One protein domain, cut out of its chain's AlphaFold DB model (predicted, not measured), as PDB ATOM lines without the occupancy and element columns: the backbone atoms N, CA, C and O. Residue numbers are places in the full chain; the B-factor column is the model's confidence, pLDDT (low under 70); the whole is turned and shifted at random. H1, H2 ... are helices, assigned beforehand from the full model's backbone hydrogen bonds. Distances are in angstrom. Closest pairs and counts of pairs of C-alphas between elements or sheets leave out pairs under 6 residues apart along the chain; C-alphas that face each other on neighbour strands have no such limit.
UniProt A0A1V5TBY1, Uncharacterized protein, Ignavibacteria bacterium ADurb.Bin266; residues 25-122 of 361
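AT A GLANCE: This is residues 25 to 122 of the 361 residues of an uncharacterized protein of Ignavibacteria bacterium ADurb.Bin266 (UniProt A0A1V5TBY1). A long, thin helical hairpin makes this model: H2 and the longer H3 run side by side in opposite ways, and the short helix H1 sticks out near the end of H2 where H2 begins. The last residues of H3, 112 to 122, also stick out, past the start of H2. The printed part has 98 residues with three named helices, H1, H2 and H3 in that order, and no named strand, and the class is all helix. It is extended, with a radius of gyration of the C-alphas of 21.1 A, and its outline is a rod spanning 75 by 25 by 21 A.

IN THESE COORDINATES: H1 is residues 25 to 33 and begins at C-alpha 25, at (-30.922, -29.968, 23.956). H2 is residues 40 to 69, 43.5 A from first to last C-alpha. H3 is residues 75 to 122, 69.7 A from first to last C-alpha, and ends at C-alpha 122, at (-60.673, -44.641, 26.954).

HOW THE PARTS SIT: H1 touches no helix and is apart from H2 and from H3. H2 and H3 form a helical hairpin, at a shallow tilt of 11 degrees, opposite ways. They touch, H3 with residues 75 to 93 alone; the closest C-alphas are those of Ser 53 and Phe 93, 7.2 A apart. In H1, H2 and H3 every O i to N i+4 pair is within hydrogen-bond range.

THE WHOLE: The two C-alphas farthest apart are those of Glu 73 and Asn 122, 74.5 A. The printed part has no cut. The link from H1 to H2 is short, with 6 residues, and the link from H2 to H3 is tight, with 5. Residues 25 to 35, 69 to 74 and 112 to 122 stand free. The mean pLDDT of the printed part is 70.8; 34 residues are under 70, among them 25 to 50, and the mean of H1 is 39.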
ATOM      1  N   ILE A  25     -30.291 -31.298  24.081       41.06
ATOM      2  CA  ILE A  25     -30.922 -29.968  23.956       41.06
ATOM      3  C   ILE A  25     -32.451 -30.099  23.886       41.06
ATOM      4  O   ILE A  25     -33.174 -29.295  24.473       41.06
ATOM      5  N   LEU A  26     -32.948 -31.174  23.268       39.88
ATOM      6  CA  LEU A  26     -34.376 -31.508  23.246       39.88
ATOM      7  C   LEU A  26     -34.938 -31.829  24.639       39.88
ATOM      8  O   LEU A  26     -36.084 -31.487  24.908       39.88
ATOM      9  N   TYR A  27     -34.139 -32.401  25.546       39.72
ATOM     10  CA  TYR A  27     -34.571 -32.647  26.928       39.72
ATOM     11  C   TYR A  27     -34.757 -31.336  27.709       39.72
ATOM     12  O   TYR A  27     -35.726 -31.182  28.445       39.72
ATOM     13  N   PHE A  28     -33.876 -30.352  27.493       35.81
ATOM     14  CA  PHE A  28     -33.969 -29.043  28.149       35.81
ATOM     15  C   PHE A  28     -35.169 -28.224  27.638       35.81
ATOM     16  O   PHE A  28     -35.858 -27.577  28.423       35.81
ATOM     17  N   TYR A  29     -35.478 -28.308  26.338       37.62
ATOM     18  CA  TYR A  29     -36.658 -27.654  25.756       37.62
ATOM     19  C   TYR A  29     -37.981 -28.366  26.089       37.62
ATOM     20  O   TYR A  29     -38.987 -27.694  26.311       37.62
ATOM     21  N   ALA A  30     -37.994 -29.699  26.190       40.44
ATOM     22  CA  ALA A  30     -39.189 -30.456  26.579       40.44
ATOM     23  C   ALA A  30     -39.601 -30.197  28.041       40.44
ATOM     24  O   ALA A  30     -40.792 -30.097  28.333       40.44
ATOM     25  N   VAL A  31     -38.629 -30.003  28.941       43.34
ATOM     26  CA  VAL A  31     -38.872 -29.605  30.341       43.34
ATOM     27  C   VAL A  31     -39.429 -28.176  30.446       43.34
ATOM     28  O   VAL A  31     -40.199 -27.888  31.356       43.34
ATOM     29  N   LEU A  32     -39.102 -27.289  29.498       39.38
ATOM     30  CA  LEU A  32     -39.615 -25.912  29.466       39.38
ATOM     31  C   LEU A  32     -40.989 -25.774  28.788       39.38
ATOM     32  O   LEU A  32     -41.722 -24.841  29.105       39.38
ATOM     33  N   GLN A  33     -41.352 -26.675  27.866       38.16
ATOM     34  CA  GLN A  33     -42.602 -26.579  27.094       38.16
ATOM     35  C   GLN A  33     -43.713 -27.547  27.522       38.16
ATOM     36  O   GLN A  33     -44.855 -27.372  27.102       38.16
ATOM     37  N   SER A  34     -43.429 -28.516  28.394       34.81
ATOM     38  CA  SER A  34     -44.459 -29.304  29.074       34.81
ATOM     39  C   SER A  34     -44.595 -28.834  30.522       34.81
ATOM     40  O   SER A  34     -43.922 -29.374  31.403       34.81
ATOM     41  N   PRO A  35     -45.494 -27.884  30.840       38.00
ATOM     42  CA  PRO A  35     -45.911 -27.661  32.211       38.00
ATOM     43  C   PRO A  35     -46.873 -28.791  32.606       38.00
ATOM     44  O   PRO A  35     -48.019 -28.557  32.990       38.00
ATOM     45  N   THR A  36     -46.418 -30.045  32.557       44.28
ATOM     46  CA  THR A  36     -46.927 -31.046  33.489       44.28
ATOM     47  C   THR A  36     -46.454 -30.570  34.845       44.28
ATOM     48  O   THR A  36     -45.316 -30.821  35.227       44.28
ATOM     49  N   LYS A  37     -47.301 -29.755  35.481       45.44
ATOM     50  CA  LYS A  37     -47.103 -29.100  36.770       45.44
ATOM     51  C   LYS A  37     -46.398 -30.058  37.732       45.44
ATOM     52  O   LYS A  37     -47.059 -30.802  38.452       45.44
ATOM     53  N   MET A  38     -45.068 -29.995  37.809       46.94
ATOM     54  CA  MET A  38     -44.429 -30.279  39.080       46.94
ATOM     55  C   MET A  38     -45.106 -29.314  40.051       46.94
ATOM     56  O   MET A  38     -45.181 -28.118  39.736       46.94
ATOM     57  N   PRO A  39     -45.701 -29.798  41.154       53.31
ATOM     58  CA  PRO A  39     -46.344 -28.906  42.097       53.31
ATOM     59  C   PRO A  39     -45.318 -27.829  42.435       53.31
ATOM     60  O   PRO A  39     -44.192 -28.157  42.795       53.31
ATOM     61  N   MET A  40     -45.677 -26.555  42.262       50.78
ATOM     62  CA  MET A  40     -44.778 -25.396  42.405       50.78
ATOM     63  C   MET A  40     -43.919 -25.474  43.684       50.78
ATOM     64  O   MET A  40     -42.775 -25.030  43.723       50.78
ATOM     65  N   LYS A  41     -44.468 -26.139  44.705       54.84
ATOM     66  CA  LYS A  41     -43.828 -26.516  45.962       54.84
ATOM     67  C   LYS A  41     -42.523 -27.318  45.795       54.84
ATOM     68  O   LYS A  41     -41.537 -26.983  46.435       54.84
ATOM     69  N   ASP A  42     -42.478 -28.333  44.933       55.31
ATOM     70  CA  ASP A  42     -41.301 -29.192  44.729       55.31
ATOM     71  C   ASP A  42     -40.169 -28.476  43.973       55.31
ATOM     72  O   ASP A  42     -38.992 -28.685  44.274       55.31
ATOM     73  N   TYR A  43     -40.514 -27.581  43.041       56.94
ATOM     74  CA  TYR A  43     -39.542 -26.717  42.362       56.94
ATOM     75  C   TYR A  43     -38.909 -25.712  43.337       56.94
ATOM     76  O   TYR A  43     -37.692 -25.525  43.351       56.94
ATOM     77  N   LEU A  44     -39.727 -25.121  44.215       57.59
ATOM     78  CA  LEU A  44     -39.257 -24.220  45.269       57.59
ATOM     79  C   LEU A  44     -38.339 -24.932  46.272       57.59
ATOM     80  O   LEU A  44     -37.309 -24.371  46.635       57.59
ATOM     81  N   TYR A  45     -38.652 -26.169  46.674       62.38
ATOM     82  CA  TYR A  45     -37.790 -26.932  47.583       62.38
ATOM     83  C   TYR A  45     -36.448 -27.324  46.955       62.38
ATOM     84  O   TYR A  45     -35.423 -27.225  47.626       62.38
ATOM     85  N   SER A  46     -36.432 -27.722  45.678       61.72
ATOM     86  CA  SER A  46     -35.187 -28.036  44.959       61.72
ATOM     87  C   SER A  46     -34.277 -26.807  44.859       61.72
ATOM     88  O   SER A  46     -33.100 -26.857  45.219       61.72
ATOM     89  N   ASN A  47     -34.842 -25.656  44.483       68.56
ATOM     90  CA  ASN A  47     -34.083 -24.411  44.403       68.56
ATOM     91  C   ASN A  47     -33.616 -23.924  45.776       68.56
ATOM     92  O   ASN A  47     -32.474 -23.496  45.900       68.56
ATOM     93  N   ALA A  48     -34.441 -24.043  46.819       67.88
ATOM     94  CA  ALA A  48     -34.043 -23.690  48.179       67.88
ATOM     95  C   ALA A  48     -32.883 -24.562  48.690       67.88
ATOM     96  O   ALA A  48     -31.961 -24.035  49.307       67.88
ATOM     97  N   ALA A  49     -32.889 -25.868  48.397       64.44
ATOM     98  CA  ALA A  49     -31.809 -26.782  48.770       64.44
ATOM     99  C   ALA A  49     -30.506 -26.507  47.997       64.44
ATOM    100  O   ALA A  49     -29.414 -26.561  48.565       64.44
ATOM    101  N   ASN A  50     -30.608 -26.168  46.710       68.56
ATOM    102  CA  ASN A  50     -29.448 -25.794  45.899       68.56
ATOM    103  C   ASN A  50     -28.854 -24.453  46.354       68.56
ATOM    104  O   ASN A  50     -27.642 -24.343  46.529       68.56
ATOM    105  N   ILE A  51     -29.705 -23.456  46.617       72.50
ATOM    106  CA  ILE A  51     -29.289 -22.141  47.117       72.50
ATOM    107  C   ILE A  51     -28.654 -22.265  48.506       72.50
ATOM    108  O   ILE A  51     -27.600 -21.675  48.736       72.50
ATOM    109  N   SER A  52     -29.233 -23.053  49.419       69.56
ATOM    110  CA  SER A  52     -28.661 -23.245  50.758       69.56
ATOM    111  C   SER A  52     -27.314 -23.968  50.716       69.56
ATOM    112  O   SER A  52     -26.409 -23.604  51.463       69.56
ATOM    113  N   SER A  53     -27.140 -24.928  49.801       69.50
ATOM    114  CA  SER A  53     -25.869 -25.635  49.604       69.50
ATOM    115  C   SER A  53     -24.776 -24.707  49.057       69.50
ATOM    116  O   SER A  53     -23.650 -24.723  49.554       69.50
ATOM    117  N   ILE A  54     -25.112 -23.852  48.081       73.75
ATOM    118  CA  ILE A  54     -24.188 -22.844  47.535       73.75
ATOM    119  C   ILE A  54     -23.825 -21.812  48.610       73.75
ATOM    120  O   ILE A  54     -22.650 -21.502  48.790       73.75
ATOM    121  N   ALA A  55     -24.811 -21.311  49.357       70.31
ATOM    122  CA  ALA A  55     -24.580 -20.359  50.440       70.31
ATOM    123  C   ALA A  55     -23.699 -20.958  51.550       70.31
ATOM    124  O   ALA A  55     -22.776 -20.294  52.017       70.31
ATOM    125  N   GLY A  56     -23.931 -22.222  51.922       72.88
ATOM    126  CA  GLY A  56     -23.102 -22.953  52.880       72.88
ATOM    127  C   GLY A  56     -21.651 -23.081  52.416       72.88
ATOM    128  O   GLY A  56     -20.741 -22.753  53.171       72.88
ATOM    129  N   LEU A  57     -21.428 -23.459  51.152       74.81
ATOM    130  CA  LEU A  57     -20.088 -23.535  50.558       74.81
ATOM    131  C   LEU A  57     -19.373 -22.173  50.578       74.81
ATOM    132  O   LEU A  57     -18.212 -22.089  50.977       74.81
ATOM    133  N   LEU A  58     -20.062 -21.105  50.166       73.75
ATOM    134  CA  LEU A  58     -19.503 -19.750  50.151       73.75
ATOM    135  C   LEU A  58     -19.161 -19.263  51.565       73.75
ATOM    136  O   LEU A  58     -18.098 -18.681  51.768       73.75
ATOM    137  N   PHE A  59     -20.017 -19.544  52.549       72.44
ATOM    138  CA  PHE A  59     -19.771 -19.206  53.951       72.44
ATOM    139  C   PHE A  59     -18.578 -19.983  54.528       72.44
ATOM    140  O   PHE A  59     -17.751 -19.422  55.250       72.44
ATOM    141  N   SER A  60     -18.441 -21.260  54.171       71.00
ATOM    142  CA  SER A  60     -17.276 -22.077  54.511       71.00
ATOM    143  C   SER A  60     -15.987 -21.503  53.899       71.00
ATOM    144  O   SER A  60     -15.012 -21.296  54.619       71.00
ATOM    145  N   LEU A  61     -15.982 -21.164  52.605       73.75
ATOM    146  CA  LEU A  61     -14.826 -20.552  51.933       73.75
ATOM    147  C   LEU A  61     -14.441 -19.194  52.538       73.75
ATOM    148  O   LEU A  61     -13.259 -18.934  52.754       73.75
ATOM    149  N   ALA A  62     -15.422 -18.346  52.854       71.12
ATOM    150  CA  ALA A  62     -15.180 -17.049  53.482       71.12
ATOM    151  C   ALA A  62     -14.512 -17.194  54.860       71.12
ATOM    152  O   ALA A  62     -13.533 -16.505  55.145       71.12
ATOM    153  N   ASN A  63     -14.980 -18.133  55.689       67.81
ATOM    154  CA  ASN A  63     -14.361 -18.410  56.987       67.81
ATOM    155  C   ASN A  63     -12.942 -18.979  56.857       67.81
ATOM    156  O   ASN A  63     -12.079 -18.640  57.667       67.81
ATOM    157  N   LEU A  64     -12.670 -19.801  55.836       69.56
ATOM    158  CA  LEU A  64     -11.323 -20.307  55.559       69.56
ATOM    159  C   LEU A  64     -10.353 -19.156  55.257       69.56
ATOM    160  O   LEU A  64      -9.278 -19.083  55.849       69.56
ATOM    161  N   ILE A  65     -10.757 -18.237  54.374       74.38
ATOM    162  CA  ILE A  65      -9.958 -17.066  53.991       74.38
ATOM    163  C   ILE A  65      -9.705 -16.166  55.205       74.38
ATOM    164  O   ILE A  65      -8.570 -15.755  55.438       74.38
ATOM    165  N   LEU A  66     -10.741 -15.885  56.002       67.88
ATOM    166  CA  LEU A  66     -10.604 -15.072  57.211       67.88
ATOM    167  C   LEU A  66      -9.646 -15.730  58.207       67.88
ATOM    168  O   LEU A  66      -8.707 -15.095  58.673       67.88
ATOM    169  N   THR A  67      -9.814 -17.018  58.494       68.50
ATOM    170  CA  THR A  67      -8.994 -17.661  59.526       68.50
ATOM    171  C   THR A  67      -7.539 -17.853  59.091       68.50
ATOM    172  O   THR A  67      -6.637 -17.750  59.920       68.50
ATOM    173  N   TYR A  68      -7.291 -18.067  57.794       70.62
ATOM    174  CA  TYR A  68      -5.939 -18.081  57.231       70.62
ATOM    175  C   TYR A  68      -5.249 -16.715  57.376       70.62
ATOM    176  O   TYR A  68      -4.089 -16.648  57.774       70.62
ATOM    177  N   ASN A  69      -5.974 -15.624  57.110       72.62
ATOM    178  CA  ASN A  69      -5.419 -14.270  57.144       72.62
ATOM    179  C   ASN A  69      -5.226 -13.708  58.563       72.62
ATOM    180  O   ASN A  69      -4.375 -12.842  58.749       72.62
ATOM    181  N   TYR A  70      -5.988 -14.177  59.557       71.69
ATOM    182  CA  TYR A  70      -5.968 -13.634  60.924       71.69
ATOM    183  C   TYR A  70      -5.143 -14.449  61.940       71.69
ATOM    184  O   TYR A  70      -5.172 -14.136  63.126       71.69
ATOM    185  N   GLY A  71      -4.359 -15.440  61.494       64.75
ATOM    186  CA  GLY A  71      -3.307 -16.061  62.310       64.75
ATOM    187  C   GLY A  71      -3.814 -16.900  63.487       64.75
ATOM    188  O   GLY A  71      -3.556 -16.577  64.642       64.75
ATOM    189  N   ALA A  72      -4.521 -17.998  63.207       66.06
ATOM    190  CA  ALA A  72      -4.928 -18.948  64.245       66.06
ATOM    191  C   ALA A  72      -3.722 -19.666  64.887       66.06
ATOM    192  O   ALA A  72      -2.835 -20.145  64.181       66.06
ATOM    193  N   GLU A  73      -3.742 -19.831  66.214       70.56
ATOM    194  CA  GLU A  73      -2.666 -20.473  66.997       70.56
ATOM    195  C   GLU A  73      -2.418 -21.952  66.635       70.56
ATOM    196  O   GLU A  73      -1.352 -22.492  66.930       70.56
ATOM    197  N   ASN A  74      -3.368 -22.624  65.967       71.81
ATOM    198  CA  ASN A  74      -3.209 -24.003  65.497       71.81
ATOM    199  C   ASN A  74      -3.918 -24.241  64.141       71.81
ATOM    200  O   ASN A  74      -5.053 -24.732  64.093       71.81
ATOM    201  N   PRO A  75      -3.272 -23.900  63.011       72.38
ATOM    202  CA  PRO A  75      -3.889 -23.936  61.681       72.38
ATOM    203  C   PRO A  75      -4.234 -25.356  61.202       72.38
ATOM    204  O   PRO A  75      -5.121 -25.533  60.361       72.38
ATOM    205  N   GLN A  76      -3.572 -26.383  61.746       74.56
ATOM    206  CA  GLN A  76      -3.809 -27.780  61.375       74.56
ATOM    207  C   GLN A  76      -5.156 -28.287  61.898       74.56
ATOM    208  O   GLN A  76      -5.933 -28.856  61.132       74.56
ATOM    209  N   LEU A  77      -5.472 -28.033  63.173       72.94
ATOM    210  CA  LEU A  77      -6.738 -28.459  63.781       72.94
ATOM    211  C   LEU A  77      -7.946 -27.822  63.075       72.94
ATOM    212  O   LEU A  77      -8.961 -28.480  62.830       72.94
ATOM    213  N   LEU A  78      -7.812 -26.552  62.692       70.06
ATOM    214  CA  LEU A  78      -8.832 -25.830  61.941       70.06
ATOM    215  C   LEU A  78      -9.031 -26.414  60.535       70.06
ATOM    216  O   LEU A  78     -10.164 -26.648  60.120       70.06
ATOM    217  N   SER A  79      -7.936 -26.699  59.825       72.25
ATOM    218  CA  SER A  79      -7.979 -27.305  58.488       72.25
ATOM    219  C   SER A  79      -8.650 -28.682  58.510       72.25
ATOM    220  O   SER A  79      -9.458 -28.990  57.635       72.25
ATOM    221  N   ILE A  80      -8.377 -29.489  59.542       77.81
ATOM    222  CA  ILE A  80      -9.020 -30.795  59.745       77.81
ATOM    223  C   ILE A  80     -10.520 -30.627  60.012       77.81
ATOM    224  O   ILE A  80     -11.339 -31.288  59.374       77.81
ATOM    225  N   SER A  81     -10.895 -29.712  60.907       74.12
ATOM    226  CA  SER A  81     -12.302 -29.442  61.243       74.12
ATOM    227  C   SER A  81     -13.090 -28.962  60.020       74.12
ATOM    228  O   SER A  81     -14.227 -29.379  59.795       74.12
ATOM    229  N   PHE A  82     -12.458 -28.143  59.177       74.69
ATOM    230  CA  PHE A  82     -13.020 -27.675  57.918       74.69
ATOM    231  C   PHE A  82     -13.180 -28.793  56.888       74.69
ATOM    232  O   PHE A  82     -14.234 -28.908  56.264       74.69
ATOM    233  N   ALA A  83     -12.162 -29.643  56.729       77.31
ATOM    234  CA  ALA A  83     -12.229 -30.792  55.835       77.31
ATOM    235  C   ALA A  83     -13.376 -31.733  56.231       77.31
ATOM    236  O   ALA A  83     -14.148 -32.151  55.371       77.31
ATOM    237  N   ILE A  84     -13.550 -31.999  57.530       78.81
ATOM    238  CA  ILE A  84     -14.666 -32.804  58.047       78.81
ATOM    239  C   ILE A  84     -16.011 -32.144  57.718       78.81
ATOM    240  O   ILE A  84     -16.906 -32.811  57.201       78.81
ATOM    241  N   LEU A  85     -16.155 -30.835  57.959       78.94
ATOM    242  CA  LEU A  85     -17.381 -30.104  57.630       78.94
ATOM    243  C   LEU A  85     -17.697 -30.166  56.129       78.94
ATOM    244  O   LEU A  85     -18.841 -30.420  55.756       78.94
ATOM    245  N   LEU A  86     -16.693 -29.984  55.268       79.25
ATOM    246  CA  LEU A  86     -16.854 -30.054  53.817       79.25
ATOM    247  C   LEU A  86     -17.306 -31.451  53.375       79.25
ATOM    248  O   LEU A  86     -18.231 -31.563  52.575       79.25
ATOM    249  N   VAL A  87     -16.708 -32.510  53.930       82.19
ATOM    250  CA  VAL A  87     -17.110 -33.900  53.659       82.19
ATOM    251  C   VAL A  87     -18.559 -34.143  54.085       82.19
ATOM    252  O   VAL A  87     -19.320 -34.736  53.322       82.19
ATOM    253  N   ILE A  88     -18.975 -33.650  55.258       82.06
ATOM    254  CA  ILE A  88     -20.366 -33.760  55.728       82.06
ATOM    255  C   ILE A  88     -21.318 -33.026  54.774       82.06
ATOM    256  O   ILE A  88     -22.332 -33.594  54.366       82.06
ATOM    257  N   LEU A  89     -20.989 -31.794  54.370       79.88
ATOM    258  CA  LEU A  89     -21.805 -31.006  53.441       79.88
ATOM    259  C   LEU A  89     -21.905 -31.669  52.061       79.88
ATOM    260  O   LEU A  89     -23.000 -31.753  51.503       79.88
ATOM    261  N   MET A  90     -20.800 -32.198  51.529       80.56
ATOM    262  CA  MET A  90     -20.803 -32.949  50.270       80.56
ATOM    263  C   MET A  90     -21.613 -34.244  50.388       80.56
ATOM    264  O   MET A  90     -22.385 -34.558  49.486       80.56
ATOM    265  N   GLY A  91     -21.498 -34.969  51.504       83.81
ATOM    266  CA  GLY A  91     -22.287 -36.171  51.772       83.81
ATOM    267  C   GLY A  91     -23.789 -35.883  51.814       83.81
ATOM    268  O   GLY A  91     -24.569 -36.588  51.172       83.81
ATOM    269  N   LEU A  92     -24.194 -34.805  52.492       81.06
ATOM    270  CA  LEU A  92     -25.583 -34.343  52.514       81.06
ATOM    271  C   LEU A  92     -26.065 -33.926  51.122       81.06
ATOM    272  O   LEU A  92     -27.156 -34.326  50.729       81.06
ATOM    273  N   PHE A  93     -25.253 -33.189  50.358       80.19
ATOM    274  CA  PHE A  93     -25.578 -32.793  48.986       80.19
ATOM    275  C   PHE A  93     -25.756 -34.003  48.061       80.19
ATOM    276  O   PHE A  93     -26.719 -34.073  47.299       80.19
ATOM    277  N   VAL A  94     -24.860 -34.990  48.124       81.62
ATOM    278  CA  VAL A  94     -24.985 -36.220  47.329       81.62
ATOM    279  C   VAL A  94     -26.232 -36.997  47.746       81.62
ATOM    280  O   VAL A  94     -26.992 -37.434  46.882       81.62
ATOM    281  N   TYR A  95     -26.494 -37.125  49.049       82.69
ATOM    282  CA  TYR A  95     -27.680 -37.811  49.559       82.69
ATOM    283  C   TYR A  95     -28.987 -37.129  49.127       82.69
ATOM    284  O   TYR A  95     -29.915 -37.812  48.687       82.69
ATOM    285  N   THR A  96     -29.076 -35.796  49.202       80.50
ATOM    286  CA  THR A  96     -30.272 -35.054  48.775       80.50
ATOM    287  C   THR A  96     -30.487 -35.157  47.271       80.50
ATOM    288  O   THR A  96     -31.608 -35.450  46.853       80.50
ATOM    289  N   ASN A  97     -29.435 -35.018  46.457       78.56
ATOM    290  CA  ASN A  97     -29.522 -35.223  45.008       78.56
ATOM    291  C   ASN A  97     -29.950 -36.649  44.663       78.56
ATOM    292  O   ASN A  97     -30.824 -36.842  43.821       78.56
ATOM    293  N   PHE A  98     -29.390 -37.650  45.344       81.50
ATOM    294  CA  PHE A  98     -29.772 -39.045  45.158       81.50
ATOM    295  C   PHE A  98     -31.251 -39.281  45.498       81.50
ATOM    296  O   PHE A  98     -31.985 -39.867  44.703       81.50
ATOM    297  N   LYS A  99     -31.730 -38.768  46.640       84.38
ATOM    298  CA  LYS A  99     -33.147 -38.860  47.027       84.38
ATOM    299  C   LYS A  99     -34.070 -38.117  46.064       84.38
ATOM    300  O   LYS A  99     -35.155 -38.613  45.763       84.38
ATOM    301  N   TYR A 100     -33.651 -36.963  45.559       79.56
ATOM    302  CA  TYR A 100     -34.412 -36.199  44.576       79.56
ATOM    303  C   TYR A 100     -34.490 -36.926  43.228       79.56
ATOM    304  O   TYR A 100     -35.575 -37.050  42.663       79.56
ATOM    305  N   ALA A 101     -33.377 -37.498  42.759       77.50
ATOM    306  CA  ALA A 101     -33.339 -38.319  41.551       77.50
ATOM    307  C   ALA A 101     -34.264 -39.544  41.662       77.50
ATOM    308  O   ALA A 101     -35.045 -39.800  40.747       77.50
ATOM    309  N   GLN A 102     -34.258 -40.246  42.804       82.38
ATOM    310  CA  GLN A 102     -35.212 -41.333  43.074       82.38
ATOM    311  C   GLN A 102     -36.668 -40.847  43.029       82.38
ATOM    312  O   GLN A 102     -37.528 -41.511  42.454       82.38
ATOM    313  N   LYS A 103     -36.962 -39.672  43.605       83.31
ATOM    314  CA  LYS A 103     -38.312 -39.091  43.587       83.31
ATOM    315  C   LYS A 103     -38.773 -38.779  42.156       83.31
ATOM    316  O   LYS A 103     -39.919 -39.074  41.831       83.31
ATOM    317  N   ILE A 104     -37.898 -38.239  41.302       80.12
ATOM    318  CA  ILE A 104     -38.194 -37.988  39.878       80.12
ATOM    319  C   ILE A 104     -38.503 -39.294  39.143       80.12
ATOM    320  O   ILE A 104     -39.542 -39.384  38.499       80.12
ATOM    321  N   GLN A 105     -37.663 -40.323  39.297       80.50
ATOM    322  CA  GLN A 105     -37.906 -41.630  38.670       80.50
ATOM    323  C   GLN A 105     -39.260 -42.222  39.095       80.50
ATOM    324  O   GLN A 105     -40.001 -42.753  38.265       80.50
ATOM    325  N   ASN A 106     -39.625 -42.069  40.372       86.56
ATOM    326  CA  ASN A 106     -40.935 -42.490  40.862       86.56
ATOM    327  C   ASN A 106     -42.074 -41.694  40.202       86.56
ATOM    328  O   ASN A 106     -43.063 -42.299  39.789       86.56
ATOM    329  N   TYR A 107     -41.942 -40.371  40.042       83.19
ATOM    330  CA  TYR A 107     -42.938 -39.561  39.327       83.19
ATOM    331  C   TYR A 107     -43.095 -39.972  37.861       83.19
ATOM    332  O   TYR A 107     -44.229 -40.084  37.400       83.19
ATOM    333  N   ASP A 108     -42.002 -40.251  37.153       80.81
ATOM    334  CA  ASP A 108     -42.061 -40.698  35.756       80.81
ATOM    335  C   ASP A 108     -42.786 -42.043  35.640       80.81
ATOM    336  O   ASP A 108     -43.661 -42.219  34.788       80.81
ATOM    337  N   SER A 109     -42.497 -42.976  36.553       87.56
ATOM    338  CA  SER A 109     -43.192 -44.268  36.596       87.56
ATOM    339  C   SER A 109     -44.693 -44.121  36.898       87.56
ATOM    340  O   SER A 109     -45.521 -44.788  36.268       87.56
ATOM    341  N   LEU A 110     -45.072 -43.200  37.793       89.19
ATOM    342  CA  LEU A 110     -46.470 -42.881  38.098       89.19
ATOM    343  C   LEU A 110     -47.180 -42.213  36.918       89.19
ATOM    344  O   LEU A 110     -48.328 -42.548  36.633       89.19
ATOM    345  N   LEU A 111     -46.509 -41.306  36.206       87.94
ATOM    346  CA  LEU A 111     -47.058 -40.653  35.019       87.94
ATOM    347  C   LEU A 111     -47.314 -41.669  33.900       87.94
ATOM    348  O   LEU A 111     -48.387 -41.658  33.297       87.94
ATOM    349  N   LEU A 112     -46.363 -42.573  33.652       88.38
ATOM    350  CA  LEU A 112     -46.528 -43.672  32.697       88.38
ATOM    351  C   LEU A 112     -47.699 -44.579  33.087       88.38
ATOM    352  O   LEU A 112     -48.544 -44.886  32.246       88.38
ATOM    353  N   THR A 113     -47.792 -44.942  34.367       92.81
ATOM    354  CA  THR A 113     -48.897 -45.749  34.901       92.81
ATOM    355  C   THR A 113     -50.241 -45.050  34.699       92.81
ATOM    356  O   THR A 113     -51.167 -45.649  34.159       92.81
ATOM    357  N   ASN A 114     -50.346 -43.765  35.044       91.75
ATOM    358  CA  ASN A 114     -51.580 -42.999  34.883       91.75
ATOM    359  C   ASN A 114     -51.983 -42.858  33.406       91.75
ATOM    360  O   ASN A 114     -53.145 -43.040  33.055       91.75
ATOM    361  N   ASN A 115     -51.021 -42.601  32.517       90.00
ATOM    362  CA  ASN A 115     -51.277 -42.535  31.077       90.00
ATOM    363  C   ASN A 115     -51.762 -43.879  30.517       90.00
ATOM    364  O   ASN A 115     -52.641 -43.898  29.654       90.00
ATOM    365  N   ASN A 116     -51.225 -44.998  31.007       90.75
ATOM    366  CA  ASN A 116     -51.690 -46.329  30.623       90.75
ATOM    367  C   ASN A 116     -53.120 -46.588  31.121       90.75
ATOM    368  O   ASN A 116     -53.952 -47.017  30.328       90.75
ATOM    369  N   ILE A 117     -53.436 -46.234  32.372       92.12
ATOM    370  CA  ILE A 117     -54.797 -46.339  32.927       92.12
ATOM    371  C   ILE A 117     -55.788 -45.497  32.111       92.12
ATOM    372  O   ILE A 117     -56.846 -45.989  31.730       92.12
ATOM    373  N   LEU A 118     -55.443 -44.246  31.788       92.00
ATOM    374  CA  LEU A 118     -56.289 -43.377  30.964       92.00
ATOM    375  C   LEU A 118     -56.524 -43.967  29.570       92.00
ATOM    376  O   LEU A 118     -57.644 -43.931  29.066       92.00
ATOM    377  N   ARG A 119     -55.493 -44.550  28.948       86.12
ATOM    378  CA  ARG A 119     -55.629 -45.239  27.657       86.12
ATOM    379  C   ARG A 119     -56.547 -46.455  27.748       86.12
ATOM    380  O   ARG A 119     -57.375 -46.635  26.860       86.12
ATOM    381  N   GLU A 120     -56.422 -47.272  28.790       87.75
ATOM    382  CA  GLU A 120     -57.307 -48.423  28.998       87.75
ATOM    383  C   GLU A 120     -58.754 -48.008  29.263       87.75
ATOM    384  O   GLU A 120     -59.669 -48.598  28.690       87.75
ATOM    385  N   ASN A 121     -58.971 -46.970  30.071       89.50
ATOM    386  CA  ASN A 121     -60.306 -46.435  30.330       89.50
ATOM    387  C   ASN A 121     -60.936 -45.878  29.053       89.50
ATOM    388  O   ASN A 121     -62.063 -46.236  28.739       89.50
ATOM    389  N   ASN A 122     -60.185 -45.122  28.247       87.50
ATOM    390  CA  ASN A 122     -60.673 -44.641  26.954       87.50
ATOM    391  C   ASN A 122     -61.056 -45.798  26.016       87.50
ATOM    392  O   ASN A 122     -62.077 -45.721  25.340       87.50
TER     393      ASN A 122